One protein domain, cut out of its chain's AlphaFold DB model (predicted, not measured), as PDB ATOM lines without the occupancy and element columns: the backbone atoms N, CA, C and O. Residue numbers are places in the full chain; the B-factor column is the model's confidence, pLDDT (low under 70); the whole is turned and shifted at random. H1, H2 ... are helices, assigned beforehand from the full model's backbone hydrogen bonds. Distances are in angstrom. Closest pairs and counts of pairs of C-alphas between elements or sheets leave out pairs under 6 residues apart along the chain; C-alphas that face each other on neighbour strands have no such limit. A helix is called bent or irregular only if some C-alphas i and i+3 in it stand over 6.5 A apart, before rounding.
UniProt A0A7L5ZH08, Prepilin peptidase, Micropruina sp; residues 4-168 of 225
ATOM      1  N   LEU A   4     -34.510  17.427 -10.743       92.94
ATOM      2  CA  LEU A   4     -34.270  18.306 -11.889       92.94
ATOM      3  C   LEU A   4     -35.393  19.332 -12.075       92.94
ATOM      4  O   LEU A   4     -35.119  20.508 -12.296       92.94
ATOM      5  N   LEU A   5     -36.655  18.916 -11.927       93.38
ATOM      6  CA  LEU A   5     -37.794  19.835 -12.008       93.38
ATOM      7  C   LEU A   5     -37.772  20.843 -10.854       93.38
ATOM      8  O   LEU A   5     -37.989  22.030 -11.081       93.38
ATOM      9  N   ALA A   6     -37.459  20.390  -9.634       91.19
ATOM     10  CA  ALA A   6     -37.317  21.274  -8.475       91.19
ATOM     11  C   ALA A   6     -36.216  22.325  -8.694       91.19
ATOM     12  O   ALA A   6     -36.435  23.509  -8.443       91.19
ATOM     13  N   SER A   7     -35.064  21.903  -9.224       93.50
ATOM     14  CA  SER A   7     -33.944  22.791  -9.539       93.50
ATOM     15  C   SER A   7     -34.297  23.821 -10.617       93.50
ATOM     16  O   SER A   7     -34.058  25.010 -10.419       93.50
ATOM     17  N   LEU A   8     -34.930  23.400 -11.719       95.75
ATOM     18  CA  LEU A   8     -35.324  24.303 -12.809       95.75
ATOM     19  C   LEU A   8     -36.367  25.334 -12.362       95.75
ATOM     20  O   LEU A   8     -36.232  26.518 -12.672       95.75
ATOM     21  N   LEU A   9     -37.380  24.906 -11.602       95.50
ATOM     22  CA  LEU A   9     -38.388  25.814 -11.050       95.50
ATOM     23  C   LEU A   9     -37.751  26.826 -10.093       95.50
ATOM     24  O   LEU A   9     -37.986  28.028 -10.221       95.50
ATOM     25  N   ALA A  10     -36.899  26.361  -9.178       93.94
ATOM     26  CA  ALA A  10     -36.204  27.235  -8.241       93.94
ATOM     27  C   ALA A  10     -35.244  28.201  -8.948       93.94
ATOM     28  O   ALA A  10     -35.189  29.372  -8.580       93.94
ATOM     29  N   ALA A  11     -34.544  27.757  -9.994       94.69
ATOM     30  CA  ALA A  11     -33.690  28.618 -10.806       94.69
ATOM     31  C   ALA A  11     -34.499  29.707 -11.525       94.69
ATOM     32  O   ALA A  11     -34.082  30.866 -11.539       94.69
ATOM     33  N   GLY A  12     -35.679  29.372 -12.058       95.12
ATOM     34  CA  GLY A  12     -36.599  30.345 -12.656       95.12
ATOM     35  C   GLY A  12     -37.083  31.395 -11.650       95.12
ATOM     36  O   GLY A  12     -37.011  32.596 -11.922       95.12
ATOM     37  N   VAL A  13     -37.499  30.959 -10.455       95.94
ATOM     38  CA  VAL A  13     -37.879  31.861  -9.351       95.94
ATOM     39  C   VAL A  13     -36.693  32.735  -8.926       95.94
ATOM     40  O   VAL A  13     -36.839  33.951  -8.794       95.94
ATOM     41  N   GLY A  14     -35.505  32.143  -8.781       93.81
ATOM     42  CA  GLY A  14     -34.268  32.844  -8.439       93.81
ATOM     43  C   GLY A  14     -33.869  33.887  -9.484       93.81
ATOM     44  O   GLY A  14     -33.459  34.990  -9.121       93.81
ATOM     45  N   ALA A  15     -34.050  33.599 -10.775       94.12
ATOM     46  CA  ALA A  15     -33.823  34.561 -11.852       94.12
ATOM     47  C   ALA A  15     -34.811  35.737 -11.775       94.12
ATOM     48  O   ALA A  15     -34.397  36.897 -11.857       94.12
ATOM     49  N   GLY A  16     -36.102  35.456 -11.558       94.62
ATOM     50  CA  GLY A  16     -37.131  36.483 -11.371       94.62
ATOM     51  C   GLY A  16     -36.837  37.391 -10.172       94.62
ATOM     52  O   GLY A  16     -36.869  38.620 -10.297       94.62
ATOM     53  N   TYR A  17     -36.454  36.796  -9.040       94.75
ATOM     54  CA  TYR A  17     -36.015  37.530  -7.854       94.75
ATOM     55  C   TYR A  17     -34.761  38.372  -8.129       94.75
ATOM     56  O   TYR A  17     -34.716  39.541  -7.755       94.75
ATOM     57  N   GLY A  18     -33.778  37.834  -8.856       92.56
ATOM     58  CA  GLY A  18     -32.572  38.564  -9.255       92.56
ATOM     59  C   GLY A  18     -32.865  39.777 -10.142       92.56
ATOM     60  O   GLY A  18     -32.253  40.835  -9.972       92.56
ATOM     61  N   VAL A  19     -33.841  39.675 -11.052       93.38
ATOM     62  CA  VAL A  19     -34.312  40.812 -11.863       93.38
ATOM     63  C   VAL A  19     -34.958  41.878 -10.981       93.38
ATOM     64  O   VAL A  19     -34.649  43.062 -11.141       93.38
ATOM     65  N   TRP A  20     -35.826  41.479 -10.049       93.69
ATOM     66  CA  TRP A  20     -36.437  42.397  -9.085       93.69
ATOM     67  C   TRP A  20     -35.373  43.087  -8.223       93.69
ATOM     68  O   TRP A  20     -35.346  44.314  -8.152       93.69
ATOM     69  N   LEU A  21     -34.432  42.324  -7.669       91.06
ATOM     70  CA  LEU A  21     -33.363  42.840  -6.825       91.06
ATOM     71  C   LEU A  21     -32.476  43.835  -7.581       91.06
ATOM     72  O   LEU A  21     -32.185  44.917  -7.076       91.06
ATOM     73  N   ARG A  22     -32.109  43.518  -8.828       91.00
ATOM     74  CA  ARG A  22     -31.365  44.433  -9.700       91.00
ATOM     75  C   ARG A  22     -32.129  45.737  -9.943       91.00
ATOM     76  O   ARG A  22     -31.516  46.802  -9.906       91.00
ATOM     77  N   ARG A  23     -33.445  45.679 -10.186       89.62
ATOM     78  CA  ARG A  23     -34.279  46.885 -10.355       89.62
ATOM     79  C   ARG A  23     -34.298  47.726  -9.081       89.62
ATOM     80  O   ARG A  23     -34.102  48.930  -9.175       89.62
ATOM     81  N   THR A  24     -34.469  47.097  -7.920       87.75
ATOM     82  CA  THR A  24     -34.477  47.773  -6.615       87.75
ATOM     83  C   THR A  24     -33.130  48.427  -6.304       87.75
ATOM     84  O   THR A  24     -33.090  49.584  -5.898       87.75
ATOM     85  N   LEU A  25     -32.013  47.735  -6.550       86.19
ATOM     86  CA  LEU A  25     -30.667  48.277  -6.321       86.19
ATOM     87  C   LEU A  25     -30.334  49.438  -7.264       86.19
ATOM     88  O   LEU A  25     -29.699  50.400  -6.844       86.19
ATOM     89  N   ASN A  26     -30.814  49.401  -8.508       86.38
ATOM     90  CA  ASN A  26     -30.638  50.510  -9.449       86.38
ATOM     91  C   ASN A  26     -31.361  51.797  -9.017       86.38
ATOM     92  O   ASN A  26     -31.059  52.857  -9.553       86.38
ATOM     93  N   GLN A  27     -32.292  51.730  -8.058       85.81
ATOM     94  CA  GLN A  27     -32.917  52.929  -7.492       85.81
ATOM     95  C   GLN A  27     -31.985  53.688  -6.539       85.81
ATOM     96  O   GLN A  27     -32.359  54.766  -6.090       85.81
ATOM     97  N   LEU A  28     -30.817  53.127  -6.184       83.38
ATOM     98  CA  LEU A  28     -29.785  53.762  -5.348       83.38
ATOM     99  C   LEU A  28     -30.292  54.274  -3.982       83.38
ATOM    100  O   LEU A  28     -29.612  55.032  -3.304       83.38
ATOM    101  N   ARG A  29     -31.460  53.798  -3.520       84.06
ATOM    102  CA  ARG A  29     -32.109  54.227  -2.264       84.06
ATOM    103  C   ARG A  29     -31.321  53.880  -1.000       84.06
ATOM    104  O   ARG A  29     -31.681  54.332   0.081       84.06
ATOM    105  N   TYR A  30     -30.304  53.031  -1.120       81.44
ATOM    106  CA  TYR A  30     -29.412  52.681  -0.018       81.44
ATOM    107  C   TYR A  30     -28.300  53.716   0.195       81.44
ATOM    108  O   TYR A  30     -27.659  53.675   1.240       81.44
ATOM    109  N   ARG A  31     -28.065  54.612  -0.773       81.94
ATOM    110  CA  ARG A  31     -26.993  55.603  -0.728       81.94
ATOM    111  C   ARG A  31     -27.398  56.792   0.145       81.94
ATOM    112  O   ARG A  31     -28.496  57.334   0.016       81.94
ATOM    113  N   THR A  32     -26.509  57.192   1.040       81.94
ATOM    114  CA  THR A  32     -26.670  58.347   1.937       81.94
ATOM    115  C   THR A  32     -26.453  59.644   1.138       81.94
ATOM    116  O   THR A  32     -25.730  59.599   0.138       81.94
ATOM    117  N   PRO A  33     -27.036  60.807   1.506       82.06
ATOM    118  CA  PRO A  33     -26.830  62.069   0.779       82.06
ATOM    119  C   PRO A  33     -25.356  62.373   0.481       82.06
ATOM    120  O   PRO A  33     -25.013  62.701  -0.653       82.06
ATOM    121  N   ASP A  34     -24.479  62.108   1.450       78.56
ATOM    122  CA  ASP A  34     -23.037  62.337   1.339       78.56
ATOM    123  C   ASP A  34     -22.342  61.432   0.318       78.56
ATOM    124  O   ASP A  34     -21.243  61.744  -0.108       78.56
ATOM    125  N   GLU A  35     -22.957  60.334  -0.117       80.62
ATOM    126  CA  GLU A  35     -22.374  59.343  -1.032       80.62
ATOM    127  C   GLU A  35     -22.835  59.555  -2.493       80.62
ATOM    128  O   GLU A  35     -22.324  58.908  -3.403       80.62
ATOM    129  N   HIS A  36     -23.768  60.482  -2.760       80.56
ATOM    130  CA  HIS A  36     -24.329  60.734  -4.104       80.56
ATOM    131  C   HIS A  36     -23.314  61.244  -5.134       80.56
ATOM    132  O   HIS A  36     -23.550  61.108  -6.332       80.56
ATOM    133  N   HIS A  37     -22.182  61.779  -4.677       79.81
ATOM    134  CA  HIS A  37     -21.093  62.255  -5.530       79.81
ATOM    135  C   HIS A  37     -20.283  61.121  -6.179       79.81
ATOM    136  O   HIS A  37     -19.569  61.352  -7.153       79.81
ATOM    137  N   GLN A  38     -20.361  59.902  -5.643       81.75
ATOM    138  CA  GLN A  38     -19.657  58.754  -6.202       81.75
ATOM    139  C   GLN A  38     -20.288  58.333  -7.543       81.75
ATOM    140  O   GLN A  38     -21.512  58.415  -7.707       81.75
ATOM    141  N   PRO A  39     -19.491  57.821  -8.497       81.75
ATOM    142  CA  PRO A  39     -19.998  57.409  -9.799       81.75
ATOM    143  C   PRO A  39     -21.093  56.338  -9.666       81.75
ATOM    144  O   PRO A  39     -21.111  55.575  -8.691       81.75
ATOM    145  N   PRO A  40     -22.033  56.279 -10.623       77.88
ATOM    146  CA  PRO A  40     -23.052  55.249 -10.623       77.88
ATOM    147  C   PRO A  40     -22.395  53.871 -10.792       77.88
ATOM    148  O   PRO A  40     -21.477  53.717 -11.605       77.88
ATOM    149  N   PRO A  41     -22.868  52.852 -10.061       79.75
ATOM    150  CA  PRO A  41     -22.307  51.516 -10.151       79.75
ATOM    151  C   PRO A  41     -22.486  50.925 -11.551       79.75
ATOM    152  O   PRO A  41     -23.501  51.143 -12.219       79.75
ATOM    153  N   GLY A  42     -21.514  50.110 -11.967       81.00
ATOM    154  CA  GLY A  42     -21.552  49.395 -13.239       81.00
ATOM    155  C   GLY A  42     -22.753  48.442 -13.379       81.00
ATOM    156  O   GLY A  42     -23.498  48.181 -12.428       81.00
ATOM    157  N   PRO A  43     -22.970  47.871 -14.577       81.50
ATOM    158  CA  PRO A  43     -24.121  47.018 -14.852       81.50
ATOM    159  C   PRO A  43     -24.103  45.732 -14.005       81.50
ATOM    160  O   PRO A  43     -23.414  44.765 -14.315       81.50
ATOM    161  N   ARG A  44     -24.960  45.675 -12.977       87.12
ATOM    162  CA  ARG A  44     -25.130  44.543 -12.034       87.12
ATOM    163  C   ARG A  44     -25.865  43.334 -12.638       87.12
ATOM    164  O   ARG A  44     -26.763  42.759 -12.026       87.12
ATOM    165  N   ARG A  45     -25.549  42.974 -13.887       90.50
ATOM    166  CA  ARG A  45     -26.197  41.858 -14.607       90.50
ATOM    167  C   ARG A  45     -25.872  40.502 -13.983       90.50
ATOM    168  O   ARG A  45     -26.685  39.596 -14.102       90.50
ATOM    169  N   TRP A  46     -24.742  40.400 -13.282       91.19
ATOM    170  CA  TRP A  46     -24.289  39.192 -12.594       91.19
ATOM    171  C   TRP A  46     -25.238  38.723 -11.479       91.19
ATOM    172  O   TRP A  46     -25.241  37.539 -11.175       91.19
ATOM    173  N   ILE A  47     -26.086  39.602 -10.923       92.25
ATOM    174  CA  ILE A  47     -27.043  39.248  -9.857       92.25
ATOM    175  C   ILE A  47     -28.047  38.185 -10.327       92.25
ATOM    176  O   ILE A  47     -28.423  37.313  -9.557       92.25
ATOM    177  N   ILE A  48     -28.477  38.241 -11.590       92.75
ATOM    178  CA  ILE A  48     -29.494  37.329 -12.135       92.75
ATOM    179  C   ILE A  48     -28.976  35.882 -12.215       92.75
ATOM    180  O   ILE A  48     -29.636  34.997 -11.671       92.75
ATOM    181  N   PRO A  49     -27.827  35.591 -12.867       94.44
ATOM    182  CA  PRO A  49     -27.314  34.229 -12.907       94.44
ATOM    183  C   PRO A  49     -26.878  33.731 -11.527       94.44
ATOM    184  O   PRO A  49     -27.036  32.543 -11.265       94.44
ATOM    185  N   THR A  50     -26.390  34.591 -10.622       91.75
ATOM    186  CA  THR A  50     -26.001  34.143  -9.274       91.75
ATOM    187  C   THR A  50     -27.204  33.757  -8.420       91.75
ATOM    188  O   THR A  50     -27.176  32.682  -7.823       91.75
ATOM    189  N   THR A  51     -28.283  34.550  -8.393       93.81
ATOM    190  CA  THR A  51     -29.508  34.176  -7.659       93.81
ATOM    191  C   THR A  51     -30.180  32.948  -8.268       93.81
ATOM    192  O   THR A  51     -30.655  32.088  -7.528       93.81
ATOM    193  N   ALA A  52     -30.200  32.832  -9.600       93.81
ATOM    194  CA  ALA A  52     -30.758  31.675 -10.296       93.81
ATOM    195  C   ALA A  52     -29.971  30.392  -9.996       93.81
ATOM    196  O   ALA A  52     -30.561  29.385  -9.606       93.81
ATOM    197  N   ALA A  53     -28.642  30.435 -10.129       94.19
ATOM    198  CA  ALA A  53     -27.781  29.291  -9.851       94.19
ATOM    199  C   ALA A  53     -27.858  28.883  -8.377       94.19
ATOM    200  O   ALA A  53     -28.043  27.706  -8.081       94.19
ATOM    201  N   ALA A  54     -27.786  29.841  -7.453       93.69
ATOM    202  CA  ALA A  54     -27.836  29.548  -6.029       93.69
ATOM    203  C   ALA A  54     -29.201  28.964  -5.608       93.69
ATOM    204  O   ALA A  54     -29.231  27.992  -4.858       93.69
ATOM    205  N   ALA A  55     -30.320  29.465  -6.148       94.31
ATOM    206  CA  ALA A  55     -31.646  28.896  -5.890       94.31
ATOM    207  C   ALA A  55     -31.801  27.488  -6.487       94.31
ATOM    208  O   ALA A  55     -32.295  26.582  -5.815       94.31
ATOM    209  N   GLY A  56     -31.349  27.291  -7.728       93.12
ATOM    210  CA  GLY A  56     -31.399  25.997  -8.405       93.12
ATOM    211  C   GLY A  56     -30.544  24.933  -7.716       93.12
ATOM    212  O   GLY A  56     -31.004  23.801  -7.550       93.12
ATOM    213  N   LEU A  57     -29.333  25.296  -7.279       94.00
ATOM    214  CA  LEU A  57     -28.429  24.413  -6.539       94.00
ATOM    215  C   LEU A  57     -28.986  24.076  -5.158       94.00
ATOM    216  O   LEU A  57     -29.007  22.902  -4.804       94.00
ATOM    217  N   LEU A  58     -29.494  25.068  -4.418       92.81
ATOM    218  CA  LEU A  58     -30.085  24.850  -3.096       92.81
ATOM    219  C   LEU A  58     -31.312  23.927  -3.165       92.81
ATOM    220  O   LEU A  58     -31.481  23.032  -2.338       92.81
ATOM    221  N   ALA A  59     -32.179  24.129  -4.160       93.12
ATOM    222  CA  ALA A  59     -33.347  23.277  -4.357       93.12
ATOM    223  C   ALA A  59     -32.953  21.861  -4.787       93.12
ATOM    224  O   ALA A  59     -33.563  20.894  -4.333       93.12
ATOM    225  N   HIS A  60     -31.924  21.729  -5.629       92.44
ATOM    226  CA  HIS A  60     -31.393  20.427  -6.011       92.44
ATOM    227  C   HIS A  60     -30.827  19.686  -4.797       92.44
ATOM    228  O   HIS A  60     -31.237  18.559  -4.532       92.44
ATOM    229  N   SER A  61     -29.959  20.340  -4.018       89.81
ATOM    230  CA  SER A  61     -29.331  19.751  -2.833       89.81
ATOM    231  C   SER A  61     -30.358  19.374  -1.767       89.81
ATOM    232  O   SER A  61     -30.250  18.311  -1.160       89.81
ATOM    233  N   ALA A  62     -31.395  20.195  -1.574       89.38
ATOM    234  CA  ALA A  62     -32.507  19.864  -0.691       89.38
ATOM    235  C   ALA A  62     -33.320  18.666  -1.207       89.38
ATOM    236  O   ALA A  62     -33.689  17.802  -0.418       89.38
ATOM    237  N   ALA A  63     -33.570  18.578  -2.518       89.25
ATOM    238  CA  ALA A  63     -34.332  17.483  -3.118       89.25
ATOM    239  C   ALA A  63     -33.583  16.139  -3.117       89.25
ATOM    240  O   ALA A  63     -34.229  15.092  -3.150       89.25
ATOM    241  N   THR A  64     -32.247  16.154  -3.092       88.69
ATOM    242  CA  THR A  64     -31.409  14.944  -3.028       88.69
ATOM    243  C   THR A  64     -30.978  14.572  -1.610       88.69
ATOM    244  O   THR A  64     -30.444  13.486  -1.404       88.69
ATOM    245  N   SER A  65     -31.162  15.465  -0.634       85.56
ATOM    246  CA  SER A  65     -30.746  15.233   0.750       85.56
ATOM    247  C   SER A  65     -31.799  14.467   1.549       85.56
ATOM    248  O   SER A  65     -33.001  14.671   1.387       85.56
ATOM    249  N   ALA A  66     -31.336  13.647   2.493       83.31
ATOM    250  CA  ALA A  66     -32.189  13.024   3.503       83.31
ATOM    251  C   ALA A  66     -32.727  14.038   4.537       83.31
ATOM    252  O   ALA A  66     -33.726  13.775   5.202       83.31
ATOM    253  N   THR A  67     -32.083  15.203   4.669       84.31
ATOM    254  CA  THR A  67     -32.399  16.243   5.662       84.31
ATOM    255  C   THR A  67     -32.672  17.602   4.992       84.31
ATOM    256  O   THR A  67     -31.923  18.564   5.180       84.31
ATOM    257  N   PRO A  68     -33.763  17.741   4.210       84.69
ATOM    258  CA  PRO A  68     -34.067  18.968   3.460       84.69
ATOM    259  C   PRO A  68     -34.261  20.204   4.356       84.69
ATOM    260  O   PRO A  68     -34.007  21.330   3.934       84.69
ATOM    261  N   TRP A  69     -34.660  20.002   5.612       86.94
ATOM    262  CA  TRP A  69     -34.911  21.066   6.586       86.94
ATOM    263  C   TRP A  69     -33.679  21.917   6.903       86.94
ATOM    264  O   TRP A  69     -33.828  23.102   7.195       86.94
ATOM    265  N   LEU A  70     -32.464  21.367   6.791       86.81
ATOM    266  CA  LEU A  70     -31.240  22.137   7.035       86.81
ATOM    267  C   LEU A  70     -31.057  23.289   6.040       86.81
ATOM    268  O   LEU A  70     -30.527  24.340   6.403       86.81
ATOM    269  N   TYR A  71     -31.540  23.124   4.807       88.44
ATOM    270  CA  TYR A  71     -31.415  24.136   3.760       88.44
ATOM    271  C   TYR A  71     -32.304  25.364   4.006       88.44
ATOM    272  O   TYR A  71     -32.058  26.412   3.409       88.44
ATOM    273  N   LEU A  72     -33.273  25.296   4.934       88.75
ATOM    274  CA  LEU A  72     -34.050  26.468   5.355       88.75
ATOM    275  C   LEU A  72     -33.163  27.565   5.948       88.75
ATOM    276  O   LEU A  72     -33.435  28.746   5.749       88.75
ATOM    277  N   SER A  73     -32.078  27.185   6.628       89.19
ATOM    278  CA  SER A  73     -31.120  28.134   7.206       89.19
ATOM    279  C   SER A  73     -30.354  28.950   6.159       89.19
ATOM    280  O   SER A  73     -29.905  30.053   6.452       89.19
ATOM    281  N   LEU A  74     -30.245  28.440   4.928       90.12
ATOM    282  CA  LEU A  74     -29.536  29.078   3.817       90.12
ATOM    283  C   LEU A  74     -30.447  29.983   2.973       90.12
ATOM    284  O   LEU A  74     -29.944  30.825   2.231       90.12
ATOM    285  N   LEU A  75     -31.776  29.860   3.086       91.62
ATOM    286  CA  LEU A  75     -32.728  30.684   2.325       91.62
ATOM    287  C   LEU A  75     -32.577  32.194   2.574       91.62
ATOM    288  O   LEU A  75     -32.584  32.948   1.596       91.62
ATOM    289  N   PRO A  76     -32.408  32.679   3.822       91.06
ATOM    290  CA  PRO A  76     -32.200  34.104   4.062       91.06
ATOM    291  C   PRO A  76     -30.925  34.606   3.386       91.06
ATOM    292  O   PRO A  76     -30.928  35.679   2.787       91.06
ATOM    293  N   LEU A  77     -29.857  33.804   3.430       89.38
ATOM    294  CA  LEU A  77     -28.572  34.132   2.823       89.38
ATOM    295  C   LEU A  77     -28.649  34.140   1.290       89.38
ATOM    296  O   LEU A  77     -28.074  35.016   0.651       89.38
ATOM    297  N   LEU A  78     -29.407  33.216   0.696       91.88
ATOM    298  CA  LEU A  78     -29.706  33.211  -0.736       91.88
ATOM    299  C   LEU A  78     -30.442  34.492  -1.164       91.88
ATOM    300  O   LEU A  78     -30.131  35.066  -2.209       91.88
ATOM    301  N   ALA A  79     -31.409  34.938  -0.359       90.75
ATOM    302  CA  ALA A  79     -32.212  36.117  -0.660       90.75
ATOM    303  C   ALA A  79     -31.409  37.420  -0.518       90.75
ATOM    304  O   ALA A  79     -31.437  38.274  -1.403       90.75
ATOM    305  N   THR A  80     -30.671  37.593   0.580       90.31
ATOM    306  CA  THR A  80     -30.001  38.870   0.870       90.31
ATOM    307  C   THR A  80     -28.542  38.915   0.427       90.31
ATOM    308  O   THR A  80     -28.021  40.008   0.217       90.31
ATOM    309  N   GLY A  81     -27.881  37.774   0.225       88.56
ATOM    310  CA  GLY A  81     -26.451  37.678  -0.087       88.56
ATOM    311  C   GLY A  81     -26.029  38.468  -1.330       88.56
ATOM    312  O   GLY A  81     -25.148  39.322  -1.223       88.56
ATOM    313  N   PRO A  82     -26.680  38.283  -2.496       90.38
ATOM    314  CA  PRO A  82     -26.364  39.060  -3.697       90.38
ATOM    315  C   PRO A  82     -26.606  40.563  -3.518       90.38
ATOM    316  O   PRO A  82     -25.881  41.374  -4.089       90.38
ATOM    317  N   ALA A  83     -27.590  40.947  -2.698       87.81
ATOM    318  CA  ALA A  83     -27.860  42.345  -2.373       87.81
ATOM    319  C   ALA A  83     -26.746  42.941  -1.505       87.81
ATOM    320  O   ALA A  83     -26.235  44.015  -1.815       87.81
ATOM    321  N   LEU A  84     -26.357  42.221  -0.449       86.88
ATOM    322  CA  LEU A  84     -25.270  42.575   0.462       86.88
ATOM    323  C   LEU A  84     -23.959  42.742  -0.303       86.88
ATOM    324  O   LEU A  84     -23.359  43.802  -0.205       86.88
ATOM    325  N   ALA A  85     -23.578  41.767  -1.133       87.19
ATOM    326  CA  ALA A  85     -22.358  41.830  -1.940       87.19
ATOM    327  C   ALA A  85     -22.363  43.010  -2.926       87.19
ATOM    328  O   ALA A  85     -21.346  43.660  -3.144       87.19
ATOM    329  N   ALA A  86     -23.520  43.316  -3.519       86.69
ATOM    330  CA  ALA A  86     -23.626  44.424  -4.455       86.69
ATOM    331  C   ALA A  86     -23.593  45.796  -3.752       86.69
ATOM    332  O   ALA A  86     -23.102  46.760  -4.337       86.69
ATOM    333  N   ILE A  87     -24.148  45.922  -2.544       85.69
ATOM    334  CA  ILE A  87     -24.056  47.155  -1.742       85.69
ATOM    335  C   ILE A  87     -22.628  47.324  -1.220       85.69
ATOM    336  O   ILE A  87     -22.058  48.404  -1.346       85.69
ATOM    337  N   ASP A  88     -22.041  46.248  -0.702       84.06
ATOM    338  CA  ASP A  88     -20.684  46.234  -0.166       84.06
ATOM    339  C   ASP A  88     -19.654  46.666  -1.219       84.06
ATOM    340  O   ASP A  88     -18.867  47.569  -0.969       84.06
ATOM    341  N   HIS A  89     -19.758  46.156  -2.451       81.81
ATOM    342  CA  HIS A  89     -18.876  46.566  -3.547       81.81
ATOM    343  C   HIS A  89     -19.011  48.048  -3.955       81.81
ATOM    344  O   HIS A  89     -18.083  48.610  -4.527       81.81
ATOM    345  N   ASP A  90     -20.162  48.677  -3.706       82.00
ATOM    346  CA  ASP A  90     -20.434  50.053  -4.143       82.00
ATOM    347  C   ASP A  90     -19.986  51.098  -3.124       82.00
ATOM    348  O   ASP A  90     -19.381  52.101  -3.485       82.00
ATOM    349  N   VAL A  91     -20.287  50.862  -1.845       79.19
ATOM    350  CA  VAL A  91     -20.033  51.832  -0.768       79.19
ATOM    351  C   VAL A  91     -18.984  51.361   0.241       79.19
ATOM    352  O   VAL A  91     -18.706  52.085   1.195       79.19
ATOM    353  N   MET A  92     -18.404  50.164   0.061       76.25
ATOM    354  CA  MET A  92     -17.447  49.538   0.995       76.25
ATOM    355  C   MET A  92     -17.949  49.575   2.448       76.25
ATOM    356  O   MET A  92     -17.207  49.802   3.406       76.25
ATOM    357  N   ARG A  93     -19.266  49.419   2.608       72.81
ATOM    358  CA  ARG A  93     -19.981  49.479   3.880       72.81
ATOM    359  C   ARG A  93     -20.970  48.339   3.937       72.81
ATOM    360  O   ARG A  93     -21.925  48.301   3.164       72.81
ATOM    361  N   LEU A  94     -20.808  47.478   4.936       67.69
ATOM    362  CA  LEU A  94     -21.737  46.385   5.154       67.69
ATOM    363  C   LEU A  94     -22.991  46.875   5.908       67.69
ATOM    364  O   LEU A  94     -22.900  47.288   7.074       67.69
ATOM    365  N   PRO A  95     -24.189  46.843   5.290       73.12
ATOM    366  CA  PRO A  95     -25.407  47.340   5.914       73.12
ATOM    367  C   PRO A  95     -25.880  46.388   7.021       73.12
ATOM    368  O   PRO A  95     -26.628  45.434   6.788       73.12
ATOM    369  N   ASN A  96     -25.520  46.704   8.269       79.12
ATOM    370  CA  ASN A  96     -25.952  45.951   9.457       79.12
ATOM    371  C   ASN A  96     -27.483  45.817   9.569       79.12
ATOM    372  O   ASN A  96     -27.971  44.846  10.145       79.12
ATOM    373  N   ARG A  97     -28.245  46.755   8.981       79.56
ATOM    374  CA  ARG A  97     -29.717  46.706   8.925       79.56
ATOM    375  C   ARG A  97     -30.258  45.506   8.149       79.56
ATOM    376  O   ARG A  97     -31.360  45.073   8.444       79.56
ATOM    377  N   ILE A  98     -29.514  44.987   7.171       82.56
ATOM    378  CA  ILE A  98     -29.904  43.802   6.388       82.56
ATOM    379  C   ILE A  98     -29.263  42.551   6.993       82.56
ATOM    380  O   ILE A  98     -29.907  41.505   7.102       82.56
ATOM    381  N   LEU A  99     -28.010  42.666   7.445       85.56
ATOM    382  CA  LEU A  99     -27.269  41.548   8.020       85.56
ATOM    383  C   LEU A  99     -27.916  41.014   9.306       85.56
ATOM    384  O   LEU A  99     -28.040  39.804   9.456       85.56
ATOM    385  N   GLY A 100     -28.367  41.896  10.206       85.69
ATOM    386  CA  GLY A 100     -29.011  41.503  11.466       85.69
ATOM    387  C   GLY A 100     -30.261  40.635  11.258       85.69
ATOM    388  O   GLY A 100     -30.292  39.506  11.748       85.69
ATOM    389  N   PRO A 101     -31.263  41.098  10.484       89.31
ATOM    390  CA  PRO A 101     -32.436  40.292  10.144       89.31
ATOM    391  C   PRO A 101     -32.089  38.995   9.410       89.31
ATOM    392  O   PRO A 101     -32.691  37.963   9.691       89.31
ATOM    393  N   THR A 102     -31.094  39.019   8.516       88.94
ATOM    394  CA  THR A 102     -30.637  37.805   7.815       88.94
ATOM    395  C   THR A 102     -30.069  36.785   8.800       88.94
ATOM    396  O   THR A 102     -30.396  35.600   8.719       88.94
ATOM    397  N   ALA A 103     -29.257  37.236   9.759       87.56
ATOM    398  CA  ALA A 103     -28.693  36.378  10.790       87.56
ATOM    399  C   ALA A 103     -29.784  35.776  11.683       87.56
ATOM    400  O   ALA A 103     -29.790  34.567  11.900       87.56
ATOM    401  N   LEU A 104     -30.749  36.589  12.122       89.88
ATOM    402  CA  LEU A 104     -31.884  36.115  12.918       89.88
ATOM    403  C   LEU A 104     -32.736  35.091  12.160       89.88
ATOM    404  O   LEU A 104     -33.066  34.047  12.717       89.88
ATOM    405  N   ALA A 105     -33.047  35.346  10.888       91.62
ATOM    406  CA  ALA A 105     -33.806  34.410  10.063       91.62
ATOM    407  C   ALA A 105     -33.048  33.090   9.840       91.62
ATOM    408  O   ALA A 105     -33.649  32.017   9.863       91.62
ATOM    409  N   SER A 106     -31.724  33.153   9.675       89.75
ATOM    410  CA  SER A 106     -30.889  31.958   9.492       89.75
ATOM    411  C   SER A 106     -30.812  31.132  10.777       89.75
ATOM    412  O   SER A 106     -30.972  29.913  10.737       89.75
ATOM    413  N   LEU A 107     -30.647  31.793  11.930       90.12
ATOM    414  CA  LEU A 107     -30.698  31.155  13.248       90.12
ATOM    415  C   LEU A 107     -32.059  30.505  13.506       90.12
ATOM    416  O   LEU A 107     -32.107  29.370  13.972       90.12
ATOM    417  N   ALA A 108     -33.156  31.178  13.150       91.88
ATOM    418  CA  ALA A 108     -34.492  30.598  13.232       91.88
ATOM    419  C   ALA A 108     -34.598  29.325  12.377       91.88
ATOM    420  O   ALA A 108     -35.069  28.306  12.875       91.88
ATOM    421  N   GLY A 109     -34.071  29.337  11.147       89.50
ATOM    422  CA  GLY A 109     -34.017  28.149  10.289       89.50
ATOM    423  C   GLY A 109     -33.243  26.981  10.916       89.50
ATOM    424  O   GLY A 109     -33.692  25.839  10.841       89.50
ATOM    425  N   ILE A 110     -32.123  27.257  11.592       89.88
ATOM    426  CA  ILE A 110     -31.329  26.236  12.300       89.88
ATOM    427  C   ILE A 110     -32.079  25.692  13.515       89.88
ATOM    428  O   ILE A 110     -32.082  24.482  13.737       89.88
ATOM    429  N   LEU A 111     -32.734  26.557  14.290       90.00
ATOM    430  CA  LEU A 111     -33.557  26.143  15.426       90.00
ATOM    431  C   LEU A 111     -34.714  25.257  14.960       90.00
ATOM    432  O   LEU A 111     -34.914  24.177  15.515       90.00
ATOM    433  N   THR A 112     -35.415  25.653  13.896       90.38
ATOM    434  CA  THR A 112     -36.464  24.834  13.281       90.38
ATOM    435  C   THR A 112     -35.912  23.485  12.829       90.38
ATOM    436  O   THR A 112     -36.492  22.458  13.168       90.38
ATOM    437  N   ALA A 113     -34.768  23.456  12.137       87.88
ATOM    438  CA  ALA A 113     -34.141  22.205  11.714       87.88
ATOM    439  C   ALA A 113     -33.756  21.314  12.910       87.88
ATOM    440  O   ALA A 113     -34.013  20.114  12.886       87.88
ATOM    441  N   THR A 114     -33.212  21.900  13.979       87.62
ATOM    442  CA  THR A 114     -32.813  21.182  15.203       87.62
ATOM    443  C   THR A 114     -34.019  20.544  15.893       87.62
ATOM    444  O   THR A 114     -33.954  19.383  16.298       87.62
ATOM    445  N   ILE A 115     -35.133  21.277  15.989       89.56
ATOM    446  CA  ILE A 115     -36.380  20.794  16.597       89.56
ATOM    447  C   ILE A 115     -37.022  19.709  15.726       89.56
ATOM    448  O   ILE A 115     -37.421  18.671  16.243       89.56
ATOM    449  N   VAL A 116     -37.109  19.909  14.411       90.12
ATOM    450  CA  VAL A 116     -37.756  18.946  13.503       90.12
ATOM    451  C   VAL A 116     -36.964  17.642  13.411       90.12
ATOM    452  O   VAL A 116     -37.557  16.567  13.398       90.12
ATOM    453  N   LEU A 117     -35.632  17.721  13.375       86.94
ATOM    454  CA  LEU A 117     -34.768  16.543  13.275       86.94
ATOM    455  C   LEU A 117     -34.488  15.877  14.628       86.94
ATOM    456  O   LEU A 117     -33.948  14.775  14.638       86.94
ATOM    457  N   GLN A 118     -34.829  16.525  15.751       85.88
ATOM    458  CA  GLN A 118     -34.527  16.059  17.116       85.88
ATOM    459  C   GLN A 118     -33.029  15.747  17.320       85.88
ATOM    460  O   GLN A 118     -32.649  14.845  18.064       85.88
ATOM    461  N   GLN A 119     -32.159  16.500  16.641       85.06
ATOM    462  CA  GLN A 119     -30.711  16.279  16.618       85.06
ATOM    463  C   GLN A 119     -29.971  17.499  17.178       85.06
ATOM    464  O   GLN A 119     -29.701  18.443  16.424       85.06
ATOM    465  N   PRO A 120     -29.589  17.497  18.471       84.81
ATOM    466  CA  PRO A 120     -28.885  18.627  19.083       84.81
ATOM    467  C   PRO A 120     -27.491  18.851  18.480       84.81
ATOM    468  O   PRO A 120     -26.963  19.962  18.531       84.81
ATOM    469  N   THR A 121     -26.913  17.827  17.843       86.56
ATOM    470  CA  THR A 121     -25.658  17.910  17.084       86.56
ATOM    471  C   THR A 121     -25.700  18.984  15.996       86.56
ATOM    472  O   THR A 121     -24.682  19.629  15.763       86.56
ATOM    473  N   THR A 122     -26.869  19.255  15.406       85.62
ATOM    474  CA  THR A 122     -27.075  20.319  14.405       85.62
ATOM    475  C   THR A 122     -26.720  21.697  14.968       85.62
ATOM    476  O   THR A 122     -26.001  22.470  14.336       85.62
ATOM    477  N   ALA A 123     -27.182  21.999  16.185       86.62
ATOM    478  CA  ALA A 123     -26.901  23.269  16.845       86.62
ATOM    479  C   ALA A 123     -25.419  23.384  17.237       86.62
ATOM    480  O   ALA A 123     -24.821  24.451  17.099       86.62
ATOM    481  N   VAL A 124     -24.805  22.277  17.667       89.06
ATOM    482  CA  VAL A 124     -23.369  22.230  17.987       89.06
ATOM    483  C   VAL A 124     -22.521  22.458  16.734       89.06
ATOM    484  O   VAL A 124     -21.588  23.255  16.770       89.06
ATOM    485  N   GLN A 125     -22.860  21.820  15.612       89.75
ATOM    486  CA  GLN A 125     -22.184  22.033  14.328       89.75
ATOM    487  C   GLN A 125     -22.335  23.477  13.845       89.75
ATOM    488  O   GLN A 125     -21.359  24.062  13.381       89.75
ATOM    489  N   ALA A 126     -23.522  24.071  14.001       88.81
ATOM    490  CA  ALA A 126     -23.760  25.470  13.657       88.81
ATOM    491  C   ALA A 126     -22.868  26.394  14.492       88.81
ATOM    492  O   ALA A 126     -22.208  27.280  13.950       88.81
ATOM    493  N   LEU A 127     -22.791  26.149  15.802       90.56
ATOM    494  CA  LEU A 127     -21.937  26.912  16.706       90.56
ATOM    495  C   LEU A 127     -20.450  26.746  16.366       90.56
ATOM    496  O   LEU A 127     -19.726  27.736  16.305       90.56
ATOM    497  N   LEU A 128     -19.992  25.520  16.100       92.25
ATOM    498  CA  LEU A 128     -18.610  25.254  15.694       92.25
ATOM    499  C   LEU A 128     -18.268  25.956  14.378       92.25
ATOM    500  O   LEU A 128     -17.232  26.610  14.289       92.25
ATOM    501  N   GLY A 129     -19.152  25.884  13.381       90.38
ATOM    502  CA  GLY A 129     -18.995  26.601  12.118       90.38
ATOM    503  C   GLY A 129     -18.903  28.112  12.312       90.38
ATOM    504  O   GLY A 129     -18.033  28.756  11.723       90.38
ATOM    505  N   ALA A 130     -19.752  28.670  13.179       89.75
ATOM    506  CA  ALA A 130     -19.733  30.083  13.544       89.75
ATOM    507  C   ALA A 130     -18.395  30.489  14.175       89.75
ATOM    508  O   ALA A 130     -17.770  31.458  13.743       89.75
ATOM    509  N   VAL A 131     -17.943  29.733  15.179       92.31
ATOM    510  CA  VAL A 131     -16.705  30.012  15.916       92.31
ATOM    511  C   VAL A 131     -15.490  29.874  15.006       92.31
ATOM    512  O   VAL A 131     -14.636  30.756  15.012       92.31
ATOM    513  N   LEU A 132     -15.408  28.821  14.193       93.06
ATOM    514  CA  LEU A 132     -14.285  28.610  13.279       93.06
ATOM    515  C   LEU A 132     -14.214  29.716  12.221       93.06
ATOM    516  O   LEU A 132     -13.187  30.379  12.102       93.06
ATOM    517  N   ALA A 133     -15.306  29.978  11.498       90.62
ATOM    518  CA  ALA A 133     -15.309  31.009  10.462       90.62
ATOM    519  C   ALA A 133     -15.100  32.417  11.047       90.62
ATOM    520  O   ALA A 133     -14.299  33.200  10.532       90.62
ATOM    521  N   GLY A 134     -15.777  32.725  12.155       88.62
ATOM    522  CA  GLY A 134     -15.664  34.008  12.839       88.62
ATOM    523  C   GLY A 134     -14.272  34.246  13.419       88.62
ATOM    524  O   GLY A 134     -13.725  35.331  13.243       88.62
ATOM    525  N   SER A 135     -13.665  33.243  14.061       89.62
ATOM    526  CA  SER A 135     -12.322  33.370  14.647       89.62
ATOM    527  C   SER A 135     -11.245  33.577  13.589       89.62
ATOM    528  O   SER A 135     -10.393  34.440  13.783       89.62
ATOM    529  N   VAL A 136     -11.312  32.873  12.453       91.94
ATOM    530  CA  VAL A 136     -10.372  33.062  11.337       91.94
ATOM    531  C   VAL A 136     -10.432  34.502  10.824       91.94
ATOM    532  O   VAL A 136      -9.409  35.180  10.796       91.94
ATOM    533  N   PHE A 137     -11.621  35.016  10.496       88.00
ATOM    534  CA  PHE A 137     -11.760  36.391   9.995       88.00
ATOM    535  C   PHE A 137     -11.445  37.447  11.057       88.00
ATOM    536  O   PHE A 137     -10.849  38.481  10.749       88.00
ATOM    537  N   TYR A 138     -11.806  37.193  12.314       88.25
ATOM    538  CA  TYR A 138     -11.456  38.067  13.429       88.25
ATOM    539  C   TYR A 138      -9.937  38.148  13.619       88.25
ATOM    540  O   TYR A 138      -9.398  39.241  13.812       88.25
ATOM    541  N   LEU A 139      -9.241  37.015  13.525       90.69
ATOM    542  CA  LEU A 139      -7.791  36.960  13.635       90.69
ATOM    543  C   LEU A 139      -7.127  37.692  12.465       90.69
ATOM    544  O   LEU A 139      -6.233  38.503  12.695       90.69
ATOM    545  N   THR A 140      -7.617  37.513  11.237       87.56
ATOM    546  CA  THR A 140      -7.115  38.258  10.074       87.56
ATOM    547  C   THR A 140      -7.338  39.764  10.218       87.56
ATOM    548  O   THR A 140      -6.431  40.549   9.937       87.56
ATOM    549  N   ASN A 141      -8.500  40.189  10.726       87.56
ATOM    550  CA  ASN A 141      -8.764  41.594  11.044       87.56
ATOM    551  C   ASN A 141      -7.757  42.145  12.074       87.56
ATOM    552  O   ASN A 141      -7.236  43.251  11.909       87.56
ATOM    553  N   ARG A 142      -7.432  41.362  13.111       88.44
ATOM    554  CA  ARG A 142      -6.427  41.738  14.118       88.44
ATOM    555  C   ARG A 142      -5.018  41.838  13.532       88.44
ATOM    556  O   ARG A 142      -4.339  42.819  13.812       88.44
ATOM    557  N   ILE A 143      -4.604  40.875  12.709       91.50
ATOM    558  CA  ILE A 143      -3.276  40.856  12.068       91.50
ATOM    559  C   ILE A 143      -3.120  42.040  11.102       91.50
ATOM    560  O   ILE A 143      -2.077  42.689  11.062       91.50
ATOM    561  N   THR A 144      -4.181  42.371  10.365       86.94
ATOM    562  CA  THR A 144      -4.171  43.446   9.357       86.94
ATOM    563  C   THR A 144      -4.474  44.824   9.965       86.94
ATOM    564  O   THR A 144      -4.710  45.775   9.229       86.94
ATOM    565  N   HIS A 145      -4.501  44.959  11.298       80.38
ATOM    566  CA  HIS A 145      -4.761  46.226  12.001       80.38
ATOM    567  C   HIS A 145      -6.036  46.959  11.536       80.38
ATOM    568  O   HIS A 145      -6.052  48.183  11.423       80.38
ATOM    569  N   GLY A 146      -7.118  46.225  11.262       73.50
ATOM    570  CA  GLY A 146      -8.359  46.825  10.754       73.50
ATOM    571  C   GLY A 146      -8.479  46.874   9.231       73.50
ATOM    572  O   GLY A 146      -9.430  47.465   8.730       73.50
ATOM    573  N   GLY A 147      -7.564  46.244   8.483       74.38
ATOM    574  CA  GLY A 147      -7.677  46.132   7.023       74.38
ATOM    575  C   GLY A 147      -8.868  45.295   6.534       74.38
ATOM    576  O   GLY A 147      -9.259  45.431   5.381       74.38
ATOM    577  N   ILE A 148      -9.464  44.461   7.397       76.69
ATOM    578  CA  ILE A 148     -10.712  43.728   7.121       76.69
ATOM    579  C   ILE A 148     -11.820  44.316   7.987       76.69
ATOM    580  O   ILE A 148     -11.671  44.437   9.203       76.69
ATOM    581  N   GLY A 149     -12.950  44.670   7.381       78.50
ATOM    582  CA  GLY A 149     -14.054  45.275   8.109       78.50
ATOM    583  C   GLY A 149     -14.651  44.308   9.134       78.50
ATOM    584  O   GLY A 149     -14.828  43.119   8.881       78.50
ATOM    585  N   MET A 150     -15.083  44.821  10.291       81.56
ATOM    586  CA  MET A 150     -15.863  44.028  11.260       81.56
ATOM    587  C   MET A 150     -17.166  43.468  10.646       81.56
ATOM    588  O   MET A 150     -17.740  42.507  11.157       81.56
ATOM    589  N   GLY A 151     -17.641  44.059   9.545       79.06
ATOM    590  CA  GLY A 151     -18.736  43.511   8.749       79.06
ATOM    591  C   GLY A 151     -18.425  42.114   8.204       79.06
ATOM    592  O   GLY A 151     -19.235  41.204   8.387       79.06
ATOM    593  N   ASP A 152     -17.241  41.923   7.625       80.94
ATOM    594  CA  ASP A 152     -16.832  40.661   6.997       80.94
ATOM    595  C   ASP A 152     -16.747  39.530   8.015       80.94
ATOM    596  O   ASP A 152     -17.186  38.415   7.752       80.94
ATOM    597  N   VAL A 153     -16.281  39.837   9.230       85.31
ATOM    598  CA  VAL A 153     -16.252  38.882  10.348       85.31
ATOM    599  C   VAL A 153     -17.660  38.376  10.669       85.31
ATOM    600  O   VAL A 153     -17.868  37.175  10.856       85.31
ATOM    601  N   LYS A 154     -18.657  39.268  10.707       86.94
ATOM    602  CA  LYS A 154     -20.052  38.892  10.987       86.94
ATOM    603  C   LYS A 154     -20.659  38.077   9.850       86.94
ATOM    604  O   LYS A 154     -21.367  37.107  10.113       86.94
ATOM    605  N   LEU A 155     -20.372  38.452   8.606       85.62
ATOM    606  CA  LEU A 155     -20.828  37.717   7.430       85.62
ATOM    607  C   LEU A 155     -20.205  36.314   7.380       85.62
ATOM    608  O   LEU A 155     -20.932  35.336   7.229       85.62
ATOM    609  N   ALA A 156     -18.895  36.194   7.607       88.62
ATOM    610  CA  ALA A 156     -18.199  34.913   7.683       88.62
ATOM    611  C   ALA A 156     -18.749  34.028   8.811       88.62
ATOM    612  O   ALA A 156     -19.003  32.845   8.595       88.62
ATOM    613  N   THR A 157     -19.014  34.611   9.985       89.06
ATOM    614  CA  THR A 157     -19.646  33.904  11.111       89.06
ATOM    615  C   THR A 157     -21.013  33.348  10.703       89.06
ATOM    616  O   THR A 157     -21.294  32.172  10.929       89.06
ATOM    617  N   LEU A 158     -21.854  34.158  10.051       90.50
ATOM    618  CA  LEU A 158     -23.179  33.742   9.581       90.50
ATOM    619  C   LEU A 158     -23.105  32.619   8.531       90.50
ATOM    620  O   LEU A 158     -23.858  31.644   8.603       90.50
ATOM    621  N   ILE A 159     -22.177  32.729   7.582       89.19
ATOM    622  CA  ILE A 159     -21.936  31.700   6.564       89.19
ATOM    623  C   ILE A 159     -21.498  30.391   7.230       89.19
ATOM    624  O   ILE A 159     -22.090  29.343   6.976       89.19
ATOM    625  N   GLY A 160     -20.523  30.444   8.143       88.69
ATOM    626  CA  GLY A 160     -20.063  29.268   8.882       88.69
ATOM    627  C   GLY A 160     -21.188  28.599   9.677       88.69
ATOM    628  O   GLY A 160     -21.308  27.375   9.666       88.69
ATOM    629  N   THR A 161     -22.061  29.404  10.286       89.75
ATOM    630  CA  THR A 161     -23.213  28.934  11.074       89.75
ATOM    631  C   THR A 161     -24.196  28.104  10.240       89.75
ATOM    632  O   THR A 161     -24.748  27.120  10.728       89.75
ATOM    633  N   THR A 162     -24.423  28.482   8.980       87.69
ATOM    634  CA  THR A 162     -25.426  27.851   8.101       87.69
ATOM    635  C   THR A 162     -24.860  26.683   7.285       87.69
ATOM    636  O   THR A 162     -25.555  25.694   7.041       87.69
ATOM    637  N   ILE A 163     -23.582  26.750   6.900       88.31
ATOM    638  CA  ILE A 163     -22.933  25.710   6.088       88.31
ATOM    639  C   ILE A 163     -22.492  24.508   6.932       88.31
ATOM    640  O   ILE A 163     -22.661  23.369   6.502       88.31
ATOM    641  N   ALA A 164     -21.944  24.714   8.133       87.38
ATOM    642  CA  ALA A 164     -21.348  23.615   8.900       87.38
ATOM    643  C   ALA A 164     -22.317  22.451   9.218       87.38
ATOM    644  O   ALA A 164     -21.920  21.292   9.044       87.38
ATOM    645  N   PRO A 165     -23.586  22.699   9.600       84.62
ATOM    646  CA  PRO A 165     -24.547  21.618   9.798       84.62
ATOM    647  C   PRO A 165     -24.879  20.872   8.502       84.62
ATOM    648  O   PRO A 165     -25.070  19.662   8.515       84.62
ATOM    649  N   SER A 166     -24.948  21.583   7.369       80.69
ATOM    650  CA  SER A 166     -25.396  21.013   6.087       80.69
ATOM    651  C   SER A 166     -24.309  20.225   5.362       80.69
ATOM    652  O   SER A 166     -24.622  19.375   4.531       80.69
ATOM    653  N   ALA A 167     -23.045  20.466   5.709       79.12
ATOM    654  CA  ALA A 167     -21.891  19.792   5.130       79.12
ATOM    655  C   ALA A 167     -21.475  18.505   5.865       79.12
ATOM    656  O   ALA A 167     -20.689  17.731   5.323       79.12
ATOM    657  N   SER A 168     -21.947  18.274   7.095       70.88
ATOM    658  CA  SER A 168     -21.464  17.156   7.909       70.88
ATOM    659  C   SER A 168     -22.005  15.816   7.382       70.88
ATOM    660  O   SER A 168     -23.217  15.598   7.439       70.88
TER     661      SER A 168
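This is residues 4 to 168 of the 225 residues of the protein "Prepilin peptidase" of Micropruina sp (UniProt A0A7L5ZH08). Six helices lie lengthwise in a flat slab, with the hairpin of H1 and H2 at one edge, the hairpin of H5 and H6 at the other, and the bent H3 and H4 between them. H3a, H4, H5 and H6 form an up-and-down bundle, each helix or arm running against the one before, while residues 26 to 46 make a long loop past one end of the slab. You have 165 residues with six named helices, H1 to H6 in chain order, and no named strand; the class is all helix. The whole is compact, with a radius of gyration of the C-alphas of 17.0 A, and spans 53 by 43 by 21 A.

Start at H1, residues 4 to 25, which touches H2, residues 47 to 64; they form a hairpin, run opposite ways at a shallow tilt of 30 degrees, and have Gly 14 and Ala 52 as closest C-alphas, 4.1 A apart. H3, residues 68 to 91, was assigned as one helix by its hydrogen bonds but is bent: C-alphas 79 and 82 are 7.2 A apart, and its arms H3a, residues 68 to 79, and H3b, residues 82 to 91, stand at 30 degrees. H3a is itself irregular, with C-alphas 73 and 76 6.8 A apart. H2 touches H3a, closest at the C-alphas of Ala 62 and Pro 68, 4.5 A. With residues 47 to 51 alone, H2 only just touches H3b, with 3 pairs of C-alphas within 8 A, the closest being Ile 47 and Pro 82 at 6.2 A. H4, residues 96 to 117, touches H3a at a shallow tilt of 7 degrees, opposite ways; the C-alphas of Ser 73 and Gly 109, 4.2 A apart, are closest. H5, residues 121 to 143, and H6, residues 150 to 167, form a hairpin, closest at the C-alphas of Gly 129 and Gly 160, 4.3 A. H6 is only just irregular, with C-alphas 162 and 165 6.52 A apart; its residues 159 to 166 alone touch H3a. H1 and H5 are apart. Every O i to N i+4 pair is within hydrogen-bond range in H1, H2 and H5, against 3 of 8 in H3a, where 8 of 9 O i to N i+3 pairs are, 5 of 6 in H3b, 17 of 18 in H4 and 12 of 14 in H6.

Find C-alpha 4 at (-34.270, 18.306, -11.889); from there H1 runs 30.7 A to C-alpha 25. H2 measures 25.6 A, H3a 17.7 A and H3b 14.6 A. H4 begins at C-alpha 96, (-25.952, 45.951, 9.457), and covers 30.9 A; H5 covers 32.4 A. H6, 25.7 A, ends at C-alpha 167, (-21.891, 19.792, 5.130).

The C-alphas of His 37 and Gln 118 are the two farthest apart, 53.2 A. The printed part has no cut, and the link from H1 to H2 is long, 21 residues. Mean pLDDT of the printed part is 87.4; residue 94 is under 70.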